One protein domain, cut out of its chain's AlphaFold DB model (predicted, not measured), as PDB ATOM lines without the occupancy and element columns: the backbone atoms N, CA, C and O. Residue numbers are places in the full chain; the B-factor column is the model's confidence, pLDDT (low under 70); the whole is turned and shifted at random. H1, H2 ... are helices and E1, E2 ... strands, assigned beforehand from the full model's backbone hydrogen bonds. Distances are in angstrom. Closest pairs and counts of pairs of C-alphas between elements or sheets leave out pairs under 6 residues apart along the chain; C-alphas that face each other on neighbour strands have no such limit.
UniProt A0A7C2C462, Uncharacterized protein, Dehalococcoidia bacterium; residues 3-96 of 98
ATOM      1  N   ASP A   3      67.737 -56.562  16.851       93.19
ATOM      2  CA  ASP A   3      68.682 -57.675  16.989       93.19
ATOM      3  C   ASP A   3      68.725 -58.197  18.434       93.19
ATOM      4  O   ASP A   3      68.171 -57.565  19.340       93.19
ATOM      5  N   ILE A   4      69.368 -59.344  18.645       93.44
ATOM      6  CA  ILE A   4      69.745 -59.857  19.960       93.44
ATOM      7  C   ILE A   4      71.148 -59.349  20.293       93.44
ATOM      8  O   ILE A   4      72.084 -59.461  19.505       93.44
ATOM      9  N   VAL A   5      71.295 -58.802  21.493       95.62
ATOM     10  CA  VAL A   5      72.561 -58.296  22.023       95.62
ATOM     11  C   VAL A   5      72.870 -58.935  23.365       95.62
ATOM     12  O   VAL A   5      71.971 -59.373  24.087       95.62
ATOM     13  N   VAL A   6      74.152 -58.946  23.707       96.69
ATOM     14  CA  VAL A   6      74.618 -59.177  25.073       96.69
ATOM     15  C   VAL A   6      74.760 -57.822  25.765       96.69
ATOM     16  O   VAL A   6      75.416 -56.929  25.230       96.69
ATOM     17  N   ASP A   7      74.169 -57.652  26.944       96.00
ATOM     18  CA  ASP A   7      74.188 -56.385  27.673       96.00
ATOM     19  C   ASP A   7      74.498 -56.547  29.178       96.00
ATOM     20  O   ASP A   7      73.754 -57.244  29.876       96.00
ATOM     21  N   PRO A   8      75.538 -55.869  29.708       93.19
ATOM     22  CA  PRO A   8      76.580 -55.161  28.951       93.19
ATOM     23  C   PRO A   8      77.559 -56.135  28.273       93.19
ATOM     24  O   PRO A   8      78.051 -55.870  27.180       93.19
ATOM     25  N   ASP A   9      77.822 -57.271  28.920       94.88
ATOM     26  CA  ASP A   9      78.744 -58.326  28.506       94.88
ATOM     27  C   ASP A   9      78.429 -59.645  29.254       94.88
ATOM     28  O   ASP A   9      77.473 -59.730  30.036       94.88
ATOM     29  N   LEU A  10      79.241 -60.679  29.004       93.19
ATOM     30  CA  LEU A  10      79.197 -61.969  29.707       93.19
ATOM     31  C   LEU A  10      80.202 -62.051  30.875       93.19
ATOM     32  O   LEU A  10      80.428 -63.135  31.416       93.19
ATOM     33  N   ALA A  11      80.833 -60.939  31.262       91.88
ATOM     34  CA  ALA A  11      81.823 -60.932  32.328       91.88
ATOM     35  C   ALA A  11      81.167 -61.138  33.704       91.88
ATOM     36  O   ALA A  11      80.011 -60.782  33.947       91.88
ATOM     37  N   GLY A  12      81.926 -61.738  34.625       89.38
ATOM     38  CA  GLY A  12      81.467 -62.031  35.987       89.38
ATOM     39  C   GLY A  12      80.602 -63.289  36.120       89.38
ATOM     40  O   GLY A  12      80.333 -63.717  37.241       89.38
ATOM     41  N   LEU A  13      80.218 -63.927  35.010       89.94
ATOM     42  CA  LEU A  13      79.588 -65.243  35.038       89.94
ATOM     43  C   LEU A  13      80.619 -66.323  35.422       89.94
ATOM     44  O   LEU A  13      81.791 -66.228  35.059       89.94
ATOM     45  N   PRO A  14      80.204 -67.401  36.113       86.75
ATOM     46  CA  PRO A  14      81.101 -68.488  36.521       86.75
ATOM     47  C   PRO A  14      81.534 -69.393  35.352       86.75
ATOM     48  O   PRO A  14      82.190 -70.412  35.565       86.75
ATOM     49  N   LEU A  15      81.147 -69.047  34.122       84.50
ATOM     50  CA  LEU A  15      81.541 -69.705  32.886       84.50
ATOM     51  C   LEU A  15      82.275 -68.692  32.008       84.50
ATOM     52  O   LEU A  15      81.825 -67.561  31.859       84.50
ATOM     53  N   GLY A  16      83.376 -69.113  31.384       88.94
ATOM     54  CA  GLY A  16      84.047 -68.283  30.386       88.94
ATOM     55  C   GLY A  16      83.162 -68.058  29.157       88.94
ATOM     56  O   GLY A  16      82.410 -68.949  28.755       88.94
ATOM     57  N   GLU A  17      83.294 -66.896  28.518       89.62
ATOM     58  CA  GLU A  17      82.506 -66.512  27.339       89.62
ATOM     59  C   GLU A  17      82.535 -67.573  26.225       89.62
ATOM     60  O   GLU A  17      81.489 -67.923  25.682       89.62
ATOM     61  N   GLY A  18      83.700 -68.162  25.933       88.69
ATOM     62  CA  GLY A  18      83.809 -69.222  24.923       88.69
ATOM     63  C   GLY A  18      82.981 -70.467  25.265       88.69
ATOM     64  O   GLY A  18      82.357 -71.052  24.379       88.69
ATOM     65  N   ALA A  19      82.908 -70.838  26.547       87.75
ATOM     66  CA  ALA A  19      82.080 -71.951  27.007       87.75
ATOM     67  C   ALA A  19      80.586 -71.616  26.895       87.75
ATOM     68  O   ALA A  19      79.810 -72.453  26.441       87.75
ATOM     69  N   ILE A  20      80.196 -70.384  27.243       89.00
ATOM     70  CA  ILE A  20      78.819 -69.892  27.099       89.00
ATOM     71  C   ILE A  20      78.388 -69.925  25.628       89.00
ATOM     72  O   ILE A  20      77.372 -70.534  25.301       89.00
ATOM     73  N   ARG A  21      79.180 -69.335  24.726       88.88
ATOM     74  CA  ARG A  21      78.873 -69.293  23.287       88.88
ATOM     75  C   ARG A  21      78.832 -70.685  22.666       88.88
ATOM     76  O   ARG A  21      77.929 -70.980  21.892       88.88
ATOM     77  N   SER A  22      79.751 -71.568  23.063       86.38
ATOM     78  CA  SER A  22      79.747 -72.968  22.616       86.38
ATOM     79  C   SER A  22      78.485 -73.699  23.079       86.38
ATOM     80  O   SER A  22      77.856 -74.412  22.296       86.38
ATOM     81  N   ALA A  23      78.067 -73.476  24.328       83.19
ATOM     82  CA  ALA A  23      76.852 -74.056  24.887       83.19
ATOM     83  C   ALA A  23      75.569 -73.483  24.264       83.19
ATOM     84  O   ALA A  23      74.543 -74.147  24.290       83.19
ATOM     85  N   LEU A  24      75.602 -72.280  23.695       83.38
ATOM     86  CA  LEU A  24      74.447 -71.652  23.047       83.38
ATOM     87  C   LEU A  24      74.459 -71.802  21.524       83.38
ATOM     88  O   LEU A  24      73.584 -71.257  20.867       83.38
ATOM     89  N   SER A  25      75.411 -72.544  20.951       81.31
ATOM     90  CA  SER A  25      75.608 -72.651  19.494       81.31
ATOM     91  C   SER A  25      74.393 -73.176  18.715       81.31
ATOM     92  O   SER A  25      74.227 -72.828  17.548       81.31
ATOM     93  N   TRP A  26      73.515 -73.951  19.359       75.06
ATOM     94  CA  TRP A  26      72.215 -74.374  18.815       75.06
ATOM     95  C   TRP A  26      71.232 -73.196  18.668       75.06
ATOM     96  O   TRP A  26      70.482 -73.128  17.699       75.06
ATOM     97  N   ALA A  27      71.293 -72.209  19.567       75.06
ATOM     98  CA  ALA A  27      70.550 -70.956  19.496       75.06
ATOM     99  C   ALA A  27      71.338 -69.928  18.671       75.06
ATOM    100  O   ALA A  27      71.899 -68.975  19.214       75.06
ATOM    101  N   GLY A  28      71.402 -70.124  17.350       68.56
ATOM    102  CA  GLY A  28      72.311 -69.396  16.450       68.56
ATOM    103  C   GLY A  28      72.373 -67.870  16.651       68.56
ATOM    104  O   GLY A  28      73.464 -67.317  16.782       68.56
ATOM    105  N   CYS A  29      71.226 -67.186  16.759       76.88
ATOM    106  CA  CYS A  29      71.184 -65.730  16.974       76.88
ATOM    107  C   CYS A  29      71.716 -65.295  18.354       76.88
ATOM    108  O   CYS A  29      72.195 -64.177  18.507       76.88
ATOM    109  N   ILE A  30      71.647 -66.169  19.357       80.62
ATOM    110  CA  ILE A  30      72.095 -65.902  20.730       80.62
ATOM    111  C   ILE A  30      73.604 -66.146  20.845       80.62
ATOM    112  O   ILE A  30      74.325 -65.323  21.405       80.62
ATOM    113  N   ALA A  31      74.113 -67.235  20.263       83.00
ATOM    114  CA  ALA A  31      75.545 -67.544  20.281       83.00
ATOM    115  C   ALA A  31      76.398 -66.477  19.584       83.00
ATOM    116  O   ALA A  31      77.507 -66.179  20.037       83.00
ATOM    117  N   GLY A  32      75.876 -65.912  18.491       86.06
ATOM    118  CA  GLY A  32      76.527 -64.867  17.704       86.06
ATOM    119  C   GLY A  32      76.274 -63.442  18.197       86.06
ATOM    120  O   GLY A  32      76.844 -62.515  17.629       86.06
ATOM    121  N   ALA A  33      75.448 -63.254  19.232       92.50
ATOM    122  CA  ALA A  33      75.074 -61.926  19.701       92.50
ATOM    123  C   ALA A  33      76.314 -61.123  20.120       92.50
ATOM    124  O   ALA A  33      77.135 -61.569  20.939       92.50
ATOM    125  N   LEU A  34      76.447 -59.933  19.539       95.00
ATOM    126  CA  LEU A  34      77.468 -58.963  19.911       95.00
ATOM    127  C   LEU A  34      77.108 -58.318  21.248       95.00
ATOM    128  O   LEU A  34      75.929 -58.145  21.571       95.00
ATOM    129  N   THR A  35      78.120 -57.907  22.006       96.69
ATOM    130  CA  THR A  35      77.879 -57.025  23.149       96.69
ATOM    131  C   THR A  35      77.386 -55.659  22.682       96.69
ATOM    132  O   THR A  35      77.699 -55.221  21.570       96.69
ATOM    133  N   THR A  36      76.645 -54.942  23.527       96.75
ATOM    134  CA  THR A  36      76.222 -53.563  23.225       96.75
ATOM    135  C   THR A  36      77.419 -52.649  22.948       96.75
ATOM    136  O   THR A  36      77.351 -51.793  22.062       96.75
ATOM    137  N   GLY A  37      78.549 -52.889  23.624       96.69
ATOM    138  CA  GLY A  37      79.832 -52.243  23.347       96.69
ATOM    139  C   GLY A  37      80.399 -52.578  21.963       96.69
ATOM    140  O   GLY A  37      80.697 -51.666  21.197       96.69
ATOM    141  N   GLN A  38      80.489 -53.864  21.601       96.44
ATOM    142  CA  GLN A  38      80.961 -54.298  20.277       96.44
ATOM    143  C   GLN A  38      80.099 -53.721  19.152       96.44
ATOM    144  O   GLN A  38      80.630 -53.211  18.168       96.44
ATOM    145  N   TYR A  39      78.773 -53.746  19.318       95.69
ATOM    146  CA  TYR A  39      77.837 -53.179  18.347       95.69
ATOM    147  C   TYR A  39      78.114 -51.701  18.085       95.69
ATOM    148  O   TYR A  39      78.168 -51.267  16.934       95.69
ATOM    149  N   ARG A  40      78.303 -50.933  19.163       96.50
ATOM    150  CA  ARG A  40      78.641 -49.514  19.088       96.50
ATOM    151  C   ARG A  40      79.958 -49.305  18.351       96.50
ATOM    152  O   ARG A  40      79.973 -48.575  17.366       96.50
ATOM    153  N   THR A  41      81.016 -49.989  18.778       97.69
ATOM    154  CA  THR A  41      82.347 -49.866  18.173       97.69
ATOM    155  C   THR A  41      82.334 -50.193  16.683       97.69
ATOM    156  O   THR A  41      82.951 -49.479  15.899       97.69
ATOM    157  N   PHE A  42      81.622 -51.239  16.260       97.25
ATOM    158  CA  PHE A  42      81.575 -51.627  14.849       97.25
ATOM    159  C   PHE A  42      80.778 -50.644  13.991       97.25
ATOM    160  O   PHE A  42      81.192 -50.343  12.872       97.25
ATOM    161  N   LEU A  43      79.664 -50.117  14.505       96.62
ATOM    162  CA  LEU A  43      78.899 -49.082  13.809       96.62
ATOM    163  C   LEU A  43      79.720 -47.796  13.665       96.62
ATOM    164  O   LEU A  43      79.813 -47.258  12.564       96.62
ATOM    165  N   GLU A  44      80.373 -47.358  14.740       96.50
ATOM    166  CA  GLU A  44      81.245 -46.179  14.735       96.50
ATOM    167  C   GLU A  44      82.422 -46.354  13.762       96.50
ATOM    168  O   GLU A  44      82.664 -45.488  12.923       96.50
ATOM    169  N   ALA A  45      83.081 -47.516  13.764       97.38
ATOM    170  CA  ALA A  45      84.153 -47.830  12.816       97.38
ATOM    171  C   ALA A  45      83.685 -47.866  11.347       97.38
ATOM    172  O   ALA A  45      84.462 -47.574  10.441       97.38
ATOM    173  N   ALA A  46      82.414 -48.191  11.094       96.69
ATOM    174  CA  ALA A  46      81.806 -48.160   9.761       96.69
ATOM    175  C   ALA A  46      81.347 -46.750   9.317       96.69
ATOM    176  O   ALA A  46      80.756 -46.596   8.233       96.69
ATOM    177  N   GLY A  47      81.619 -45.729  10.138       97.25
ATOM    178  CA  GLY A  47      81.268 -44.332   9.901       97.25
ATOM    179  C   GLY A  47      79.835 -43.984  10.291       97.25
ATOM    180  O   GLY A  47      79.303 -43.000   9.789       97.25
ATOM    181  N   PHE A  48      79.174 -44.799  11.118       97.62
ATOM    182  CA  PHE A  48      77.898 -44.411  11.705       97.62
ATOM    183  C   PHE A  48      78.115 -43.607  12.987       97.62
ATOM    184  O   PHE A  48      78.937 -43.934  13.832       97.62
ATOM    185  N   GLU A  49      77.287 -42.599  13.172       95.75
ATOM    186  CA  GLU A  49      77.214 -41.741  14.339       95.75
ATOM    187  C   GLU A  49      75.844 -41.889  15.021       95.75
ATOM    188  O   GLU A  49      74.941 -42.584  14.538       95.75
ATOM    189  N   ALA A  50      75.679 -41.233  16.174       95.75
ATOM    190  CA  ALA A  50      74.431 -41.224  16.944       95.75
ATOM    191  C   ALA A  50      73.862 -42.636  17.224       95.75
ATOM    192  O   ALA A  50      72.650 -42.860  17.163       95.75
ATOM    193  N   VAL A  51      74.740 -43.601  17.537       96.56
ATOM    194  CA  VAL A  51      74.344 -44.989  17.822       96.56
ATOM    195  C   VAL A  51      73.497 -45.053  19.097       96.56
ATOM    196  O   VAL A  51      73.970 -44.784  20.209       96.56
ATOM    197  N   ASN A  52      72.245 -45.470  18.935       97.12
ATOM    198  CA  ASN A  52      71.276 -45.721  19.990       97.12
ATOM    199  C   ASN A  52      70.877 -47.201  19.989       97.12
ATOM    200  O   ASN A  52      70.325 -47.712  19.013       97.12
ATOM    201  N   ILE A  53      71.151 -47.874  21.106       97.25
ATOM    202  CA  ILE A  53      70.757 -49.258  21.359       97.25
ATOM    203  C   ILE A  53      69.760 -49.215  22.511       97.25
ATOM    204  O   ILE A  53      70.118 -48.840  23.626       97.25
ATOM    205  N   ARG A  54      68.503 -49.563  22.240       97.75
ATOM    206  CA  ARG A  54      67.441 -49.591  23.246       97.75
ATOM    207  C   ARG A  54      67.041 -51.026  23.532       97.75
ATOM    208  O   ARG A  54      66.510 -51.694  22.648       97.75
ATOM    209  N   ILE A  55      67.255 -51.460  24.769       97.31
ATOM    210  CA  ILE A  55      66.801 -52.763  25.249       97.31
ATOM    211  C   ILE A  55      65.272 -52.772  25.308       97.31
ATOM    212  O   ILE A  55      64.671 -51.893  25.923       97.31
ATOM    213  N   ASN A  56      64.652 -53.751  24.650       95.56
ATOM    214  CA  ASN A  56      63.199 -53.911  24.619       95.56
ATOM    215  C   ASN A  56      62.731 -55.005  25.586       95.56
ATOM    216  O   ASN A  56      61.695 -54.857  26.225       95.56
ATOM    217  N   TYR A  57      63.492 -56.098  25.683       94.19
ATOM    218  CA  TYR A  57      63.174 -57.251  26.524       94.19
ATOM    219  C   TYR A  57      64.454 -58.014  26.872       94.19
ATOM    220  O   TYR A  57      65.278 -58.236  25.981       94.19
ATOM    221  N   ARG A  58      64.604 -58.415  28.139       94.56
ATOM    222  CA  ARG A  58      65.679 -59.300  28.615       94.56
ATOM    223  C   ARG A  58      65.148 -60.716  28.729       94.56
ATOM    224  O   ARG A  58      64.058 -60.904  29.263       94.56
ATOM    225  N   TYR A  59      65.921 -61.677  28.244       91.12
ATOM    226  CA  TYR A  59      65.524 -63.074  28.303       91.12
ATOM    227  C   TYR A  59      65.575 -63.610  29.733       91.12
ATOM    228  O   TYR A  59      66.347 -63.160  30.578       91.12
ATOM    229  N   SER A  60      64.734 -64.604  29.973       90.69
ATOM    230  CA  SER A  60      64.664 -65.394  31.194       90.69
ATOM    231  C   SER A  60      65.033 -66.851  30.891       90.69
ATOM    232  O   SER A  60      65.022 -67.264  29.727       90.69
ATOM    233  N   PRO A  61      65.358 -67.680  31.894       87.75
ATOM    234  CA  PRO A  61      65.681 -69.080  31.651       87.75
ATOM    235  C   PRO A  61      64.607 -69.854  30.876       87.75
ATOM    236  O   PRO A  61      64.992 -70.615  29.992       87.75
ATOM    237  N   PRO A  62      63.290 -69.675  31.123       84.81
ATOM    238  CA  PRO A  62      62.245 -70.270  30.288       84.81
ATOM    239  C   PRO A  62      62.368 -69.948  28.796       84.81
ATOM    240  O   PRO A  62      62.117 -70.822  27.970       84.81
ATOM    241  N   ASP A  63      62.823 -68.744  28.443       82.94
ATOM    242  CA  ASP A  63      63.003 -68.344  27.044       82.94
ATOM    243  C   ASP A  63      64.162 -69.097  26.366       82.94
ATOM    244  O   ASP A  63      64.180 -69.258  25.148       82.94
ATOM    245  N   LEU A  64      65.121 -69.586  27.159       74.75
ATOM    246  CA  LEU A  64      66.263 -70.380  26.700       74.75
ATOM    247  C   LEU A  64      66.034 -71.896  26.858       74.75
ATOM    248  O   LEU A  64      66.780 -72.702  26.300       74.75
ATOM    249  N   GLN A  65      65.015 -72.315  27.615       67.00
ATOM    250  CA  GLN A  65      64.853 -73.697  28.081       67.00
ATOM    251  C   GLN A  65      64.595 -74.723  26.972       67.00
ATOM    252  O   GLN A  65      65.028 -75.868  27.132       67.00
ATOM    253  N   ALA A  66      63.920 -74.337  25.880       61.47
ATOM    254  CA  ALA A  66      63.433 -75.273  24.861       61.47
ATOM    255  C   ALA A  66      64.546 -76.171  24.291       61.47
ATOM    256  O   ALA A  66      64.320 -77.355  24.051       61.47
ATOM    257  N   GLU A  67      65.771 -75.652  24.181       61.97
ATOM    258  CA  GLU A  67      66.907 -76.381  23.605       61.97
ATOM    259  C   GLU A  67      68.222 -76.198  24.401       61.97
ATOM    260  O   GLU A  67      69.301 -76.603  23.975       61.97
ATOM    261  N   MET A  68      68.137 -75.680  25.634       69.56
ATOM    262  CA  MET A  68      69.286 -75.504  26.532       69.56
ATOM    263  C   MET A  68      70.058 -76.814  26.787       69.56
ATOM    264  O   MET A  68      69.447 -77.792  27.233       69.56
ATOM    265  N   PRO A  69      71.398 -76.857  26.649       72.81
ATOM    266  CA  PRO A  69      72.149 -78.083  26.865       72.81
ATOM    267  C   PRO A  69      72.227 -78.432  28.350       72.81
ATOM    268  O   PRO A  69      72.196 -77.568  29.233       72.81
ATOM    269  N   ALA A  70      72.430 -79.721  28.632       76.81
ATOM    270  CA  ALA A  70      72.495 -80.251  29.993       76.81
ATOM    271  C   ALA A  70      73.545 -79.558  30.884       76.81
ATOM    272  O   ALA A  70      73.353 -79.474  32.094       76.81
ATOM    273  N   VAL A  71      74.634 -79.036  30.305       75.81
ATOM    274  CA  VAL A  71      75.667 -78.299  31.052       75.81
ATOM    275  C   VAL A  71      75.127 -77.007  31.669       75.81
ATOM    276  O   VAL A  71      75.407 -76.738  32.833       75.81
ATOM    277  N   LEU A  72      74.291 -76.255  30.944       78.25
ATOM    278  CA  LEU A  72      73.699 -75.019  31.458       78.25
ATOM    279  C   LEU A  72      72.571 -75.311  32.454       78.25
ATOM    280  O   LEU A  72      72.399 -74.576  33.421       78.25
ATOM    281  N   ARG A  73      71.852 -76.429  32.284       79.56
ATOM    282  CA  ARG A  73      70.800 -76.870  33.223       79.56
ATOM    283  C   ARG A  73      71.331 -77.270  34.604       79.56
ATOM    284  O   ARG A  73      70.561 -77.324  35.555       79.56
ATOM    285  N   ARG A  74      72.629 -77.573  34.722       84.25
ATOM    286  CA  ARG A  74      73.289 -77.906  35.999       84.25
ATOM    287  C   ARG A  74      73.743 -76.676  36.782       84.25
ATOM    288  O   ARG A  74      74.190 -76.820  37.918       84.25
ATOM    289  N   LEU A  75      73.676 -75.487  36.185       85.94
ATOM    290  CA  LEU A  75      74.046 -74.257  36.870       85.94
ATOM    291  C   LEU A  75      73.041 -73.943  37.987       85.94
ATOM    292  O   LEU A  75      71.853 -74.244  37.853       85.94
ATOM    293  N   PRO A  76      73.484 -73.297  39.080       91.12
ATOM    294  CA  PRO A  76      72.565 -72.774  40.081       91.12
ATOM    295  C   PRO A  76      71.536 -71.841  39.434       91.12
ATOM    296  O   PRO A  76      71.910 -71.025  38.592       91.12
ATOM    297  N   ALA A  77      70.276 -71.887  39.877       89.81
ATOM    298  CA  ALA A  77      69.193 -71.082  39.296       89.81
ATOM    299  C   ALA A  77      69.562 -69.593  39.162       89.81
ATOM    300  O   ALA A  77      69.407 -69.018  38.095       89.81
ATOM    301  N   ARG A  78      70.183 -69.001  40.194       91.12
ATOM    302  CA  ARG A  78      70.657 -67.602  40.165       91.12
ATOM    303  C   ARG A  78      71.637 -67.295  39.024       91.12
ATOM    304  O   ARG A  78      71.628 -66.199  38.488       91.12
ATOM    305  N   VAL A  79      72.501 -68.252  38.684       91.44
ATOM    306  CA  VAL A  79      73.499 -68.102  37.615       91.44
ATOM    307  C   VAL A  79      72.813 -68.199  36.264       91.44
ATOM    308  O   VAL A  79      73.182 -67.492  35.335       91.44
ATOM    309  N   LEU A  80      71.819 -69.080  36.159       89.75
ATOM    310  CA  LEU A  80      71.051 -69.239  34.940       89.75
ATOM    311  C   LEU A  80      70.178 -68.010  34.653       89.75
ATOM    312  O   LEU A  80      70.114 -67.581  33.508       89.75
ATOM    313  N   GLU A  81      69.569 -67.427  35.687       91.88
ATOM    314  CA  GLU A  81      68.852 -66.149  35.602       91.88
ATOM    315  C   GLU A  81      69.776 -65.009  35.150       91.88
ATOM    316  O   GLU A  81      69.444 -64.301  34.203       91.88
ATOM    317  N   ASP A  82      70.962 -64.863  35.759       93.44
ATOM    318  CA  ASP A  82      71.931 -63.828  35.356       93.44
ATOM    319  C   ASP A  82      72.395 -64.036  33.906       93.44
ATOM    320  O   ASP A  82      72.345 -63.108  33.102       93.44
ATOM    321  N   LEU A  83      72.748 -65.273  33.531       92.06
ATOM    322  CA  LEU A  83      73.128 -65.626  32.161       92.06
ATOM    323  C   LEU A  83      72.021 -65.285  31.158       92.06
ATOM    324  O   LEU A  83      72.307 -64.667  30.135       92.06
ATOM    325  N   ALA A  84      70.778 -65.688  31.430       91.19
ATOM    326  CA  ALA A  84      69.659 -65.410  30.540       91.19
ATOM    327  C   ALA A  84      69.424 -63.902  30.401       91.19
ATOM    328  O   ALA A  84      69.311 -63.401  29.282       91.19
ATOM    329  N   GLY A  85      69.473 -63.171  31.519       93.56
ATOM    330  CA  GLY A  85      69.285 -61.723  31.563       93.56
ATOM    331  C   GLY A  85      70.370 -60.905  30.853       93.56
ATOM    332  O   GLY A  85      70.128 -59.731  30.537       93.56
ATOM    333  N   ARG A  86      71.541 -61.501  30.564       95.12
ATOM    334  CA  ARG A  86      72.572 -60.880  29.711       95.12
ATOM    335  C   ARG A  86      72.153 -60.807  28.256       95.12
ATOM    336  O   ARG A  86      72.588 -59.894  27.566       95.12
ATOM    337  N   PHE A  87      71.318 -61.725  27.785       93.69
ATOM    338  CA  PHE A  87      70.794 -61.661  26.430       93.69
ATOM    339  C   PHE A  87      69.545 -60.788  26.409       93.69
ATOM    340  O   PHE A  87      68.651 -60.904  27.253       93.69
ATOM    341  N   ALA A  88      69.453 -59.927  25.405       94.56
ATOM    342  CA  ALA A  88      68.324 -59.033  25.261       94.56
ATOM    343  C   ALA A  88      67.989 -58.775  23.798       94.56
ATOM    344  O   ALA A  88      68.872 -58.640  22.957       94.56
ATOM    345  N   SER A  89      66.700 -58.629  23.507       94.50
ATOM    346  CA  SER A  89      66.274 -58.018  22.251       94.50
ATOM    347  C   SER A  89      66.441 -56.502  22.339       94.50
ATOM    348  O   SER A  89      66.071 -55.873  23.340       94.50
ATOM    349  N   ALA A  90      66.976 -55.900  21.283       97.00
ATOM    350  CA  ALA A  90      67.236 -54.473  21.235       97.00
ATOM    351  C   ALA A  90      66.835 -53.860  19.896       97.00
ATOM    352  O   ALA A  90      67.035 -54.435  18.827       97.00
ATOM    353  N   THR A  91      66.305 -52.640  19.951       97.88
ATOM    354  CA  THR A  91      66.169 -51.786  18.773       97.88
ATOM    355  C   THR A  91      67.439 -50.967  18.612       97.88
ATOM    356  O   THR A  91      67.810 -50.206  19.504       97.88
ATOM    357  N   ILE A  92      68.067 -51.093  17.447       96.81
ATOM    358  CA  ILE A  92      69.319 -50.426  17.093       96.81
ATOM    359  C   ILE A  92      69.030 -49.368  16.028       96.81
ATOM    360  O   ILE A  92      68.417 -49.652  14.986       96.81
ATOM    361  N   ARG A  93      69.461 -48.137  16.304       97.44
ATOM    362  CA  ARG A  93      69.403 -46.983  15.402       97.44
ATOM    363  C   ARG A  93      70.776 -46.330  15.343       97.44
ATOM    364  O   ARG A  93      71.421 -46.173  16.371       97.44
ATOM    365  N   ALA A  94      71.195 -45.942  14.150       96.75
ATOM    366  CA  ALA A  94      72.403 -45.167  13.926       96.75
ATOM    367  C   ALA A  94      72.228 -44.345  12.646       96.75
ATOM    368  O   ALA A  94      71.395 -44.687  11.800       96.75
ATOM    369  N   TYR A  95      72.984 -43.265  12.522       96.69
ATOM    370  CA  TYR A  95      72.955 -42.364  11.377       96.69
ATOM    371  C   TYR A  95      74.300 -42.414  10.664       96.69
ATOM    372  O   TYR A  95      75.323 -42.423  11.326       96.69
ATOM    373  N   LYS A  96      74.320 -42.445   9.332       94.69
ATOM    374  CA  LYS A  96      75.565 -42.322   8.573       94.69
ATOM    375  C   LYS A  96      75.576 -40.962   7.873       94.69
ATOM    376  O   LYS A  96      74.704 -40.763   7.023       94.69
TER     377      LYS A  96
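What this domain is: This is residues 3 to 96 of the 98 residues of an uncharacterized protein of Dehalococcoidia bacterium (UniProt A0A7C2C462). The domain is elongated, with a ribbon at one end and a group of mostly short helices at the other. The two long antiparallel strands E2 and E3 make the strongly twisted ribbon, with the helix H3 packed over one of its faces; H1, H4, H5 and H6 gather toward the other end, and near the middle lie the short helix H2 and the short strand E1, which pairs with the first part of E3. The printed part has 94 residues, with six named helices and three named strands in the order E1, H1, H2, H3, E2, H4, H5, H6, E3; the sheet runs E1, E3, E2, antiparallel throughout. The class is mixed, helices and strands. The whole is compact, with a radius of gyration of the C-alphas of 14.0 A, and spans 45 by 23 by 23 A.

Where its parts are: E1 is residues 3 to 6, beginning at C-alpha 3, (68.682, -57.675, 16.989). H1 is residues 17 to 23 and H2 residues 28 to 31. H3, residues 36 to 45, is 14.3 A long and begins at C-alpha 36, (76.222, -53.563, 23.225). E2, residues 49 to 58, is 25.4 A long. H4 is residues 61 to 65 and H5 residues 70 to 73. H6, residues 77 to 86, is 14.4 A long. E3, residues 87 to 95, is 24.6 A long and ends at C-alpha 95, (72.955, -42.364, 11.377).

How they stand to each other: The inner strand E3 is antiparallel to E1 at 116 degrees, with N 5 and O 88 within hydrogen-bond range at 2.8 A. It is antiparallel to E2 at 158 degrees, with N 52 and O 93 at 2.8 A and N 91 and O 54 at 2.9 A. H3 is on one face of this sheet, two layers, a helix over a sheet; its closest C-alphas to E2 are those of Arg 40 and Val 51, 6.4 A apart. Residues 5 to 6 of E1 also pair, parallel, with residues 34 to 35. H2 only grazes the sheet with residues 29 to 31, and H6 with residues 83 to 86. H1 touches H2, the closest C-alphas being those of Arg 21 and Ala 31, 4.8 A apart. H4 touches H6, at the C-alphas of Pro 61 and Ala 84, 5.5 A. H5 is close to but not clearly touching H6, with C-alphas 72 and 80 at 7.2 A. H3 and H6 are apart. In H1, H3, H4 and H6 every O i to N i+4 pair is within hydrogen-bond range; H2 and H5 are too short for such a pair.

The domain as a whole: The C-alphas farthest apart, those of Arg 74 and Lys 96, are 45.0 A apart. The printed part has no cut. The link from E1 to H1 is short, with 10 residues; the other links are tight. The mean pLDDT of the printed part is 89.5, and residues 28 and 65 to 68 are under 70.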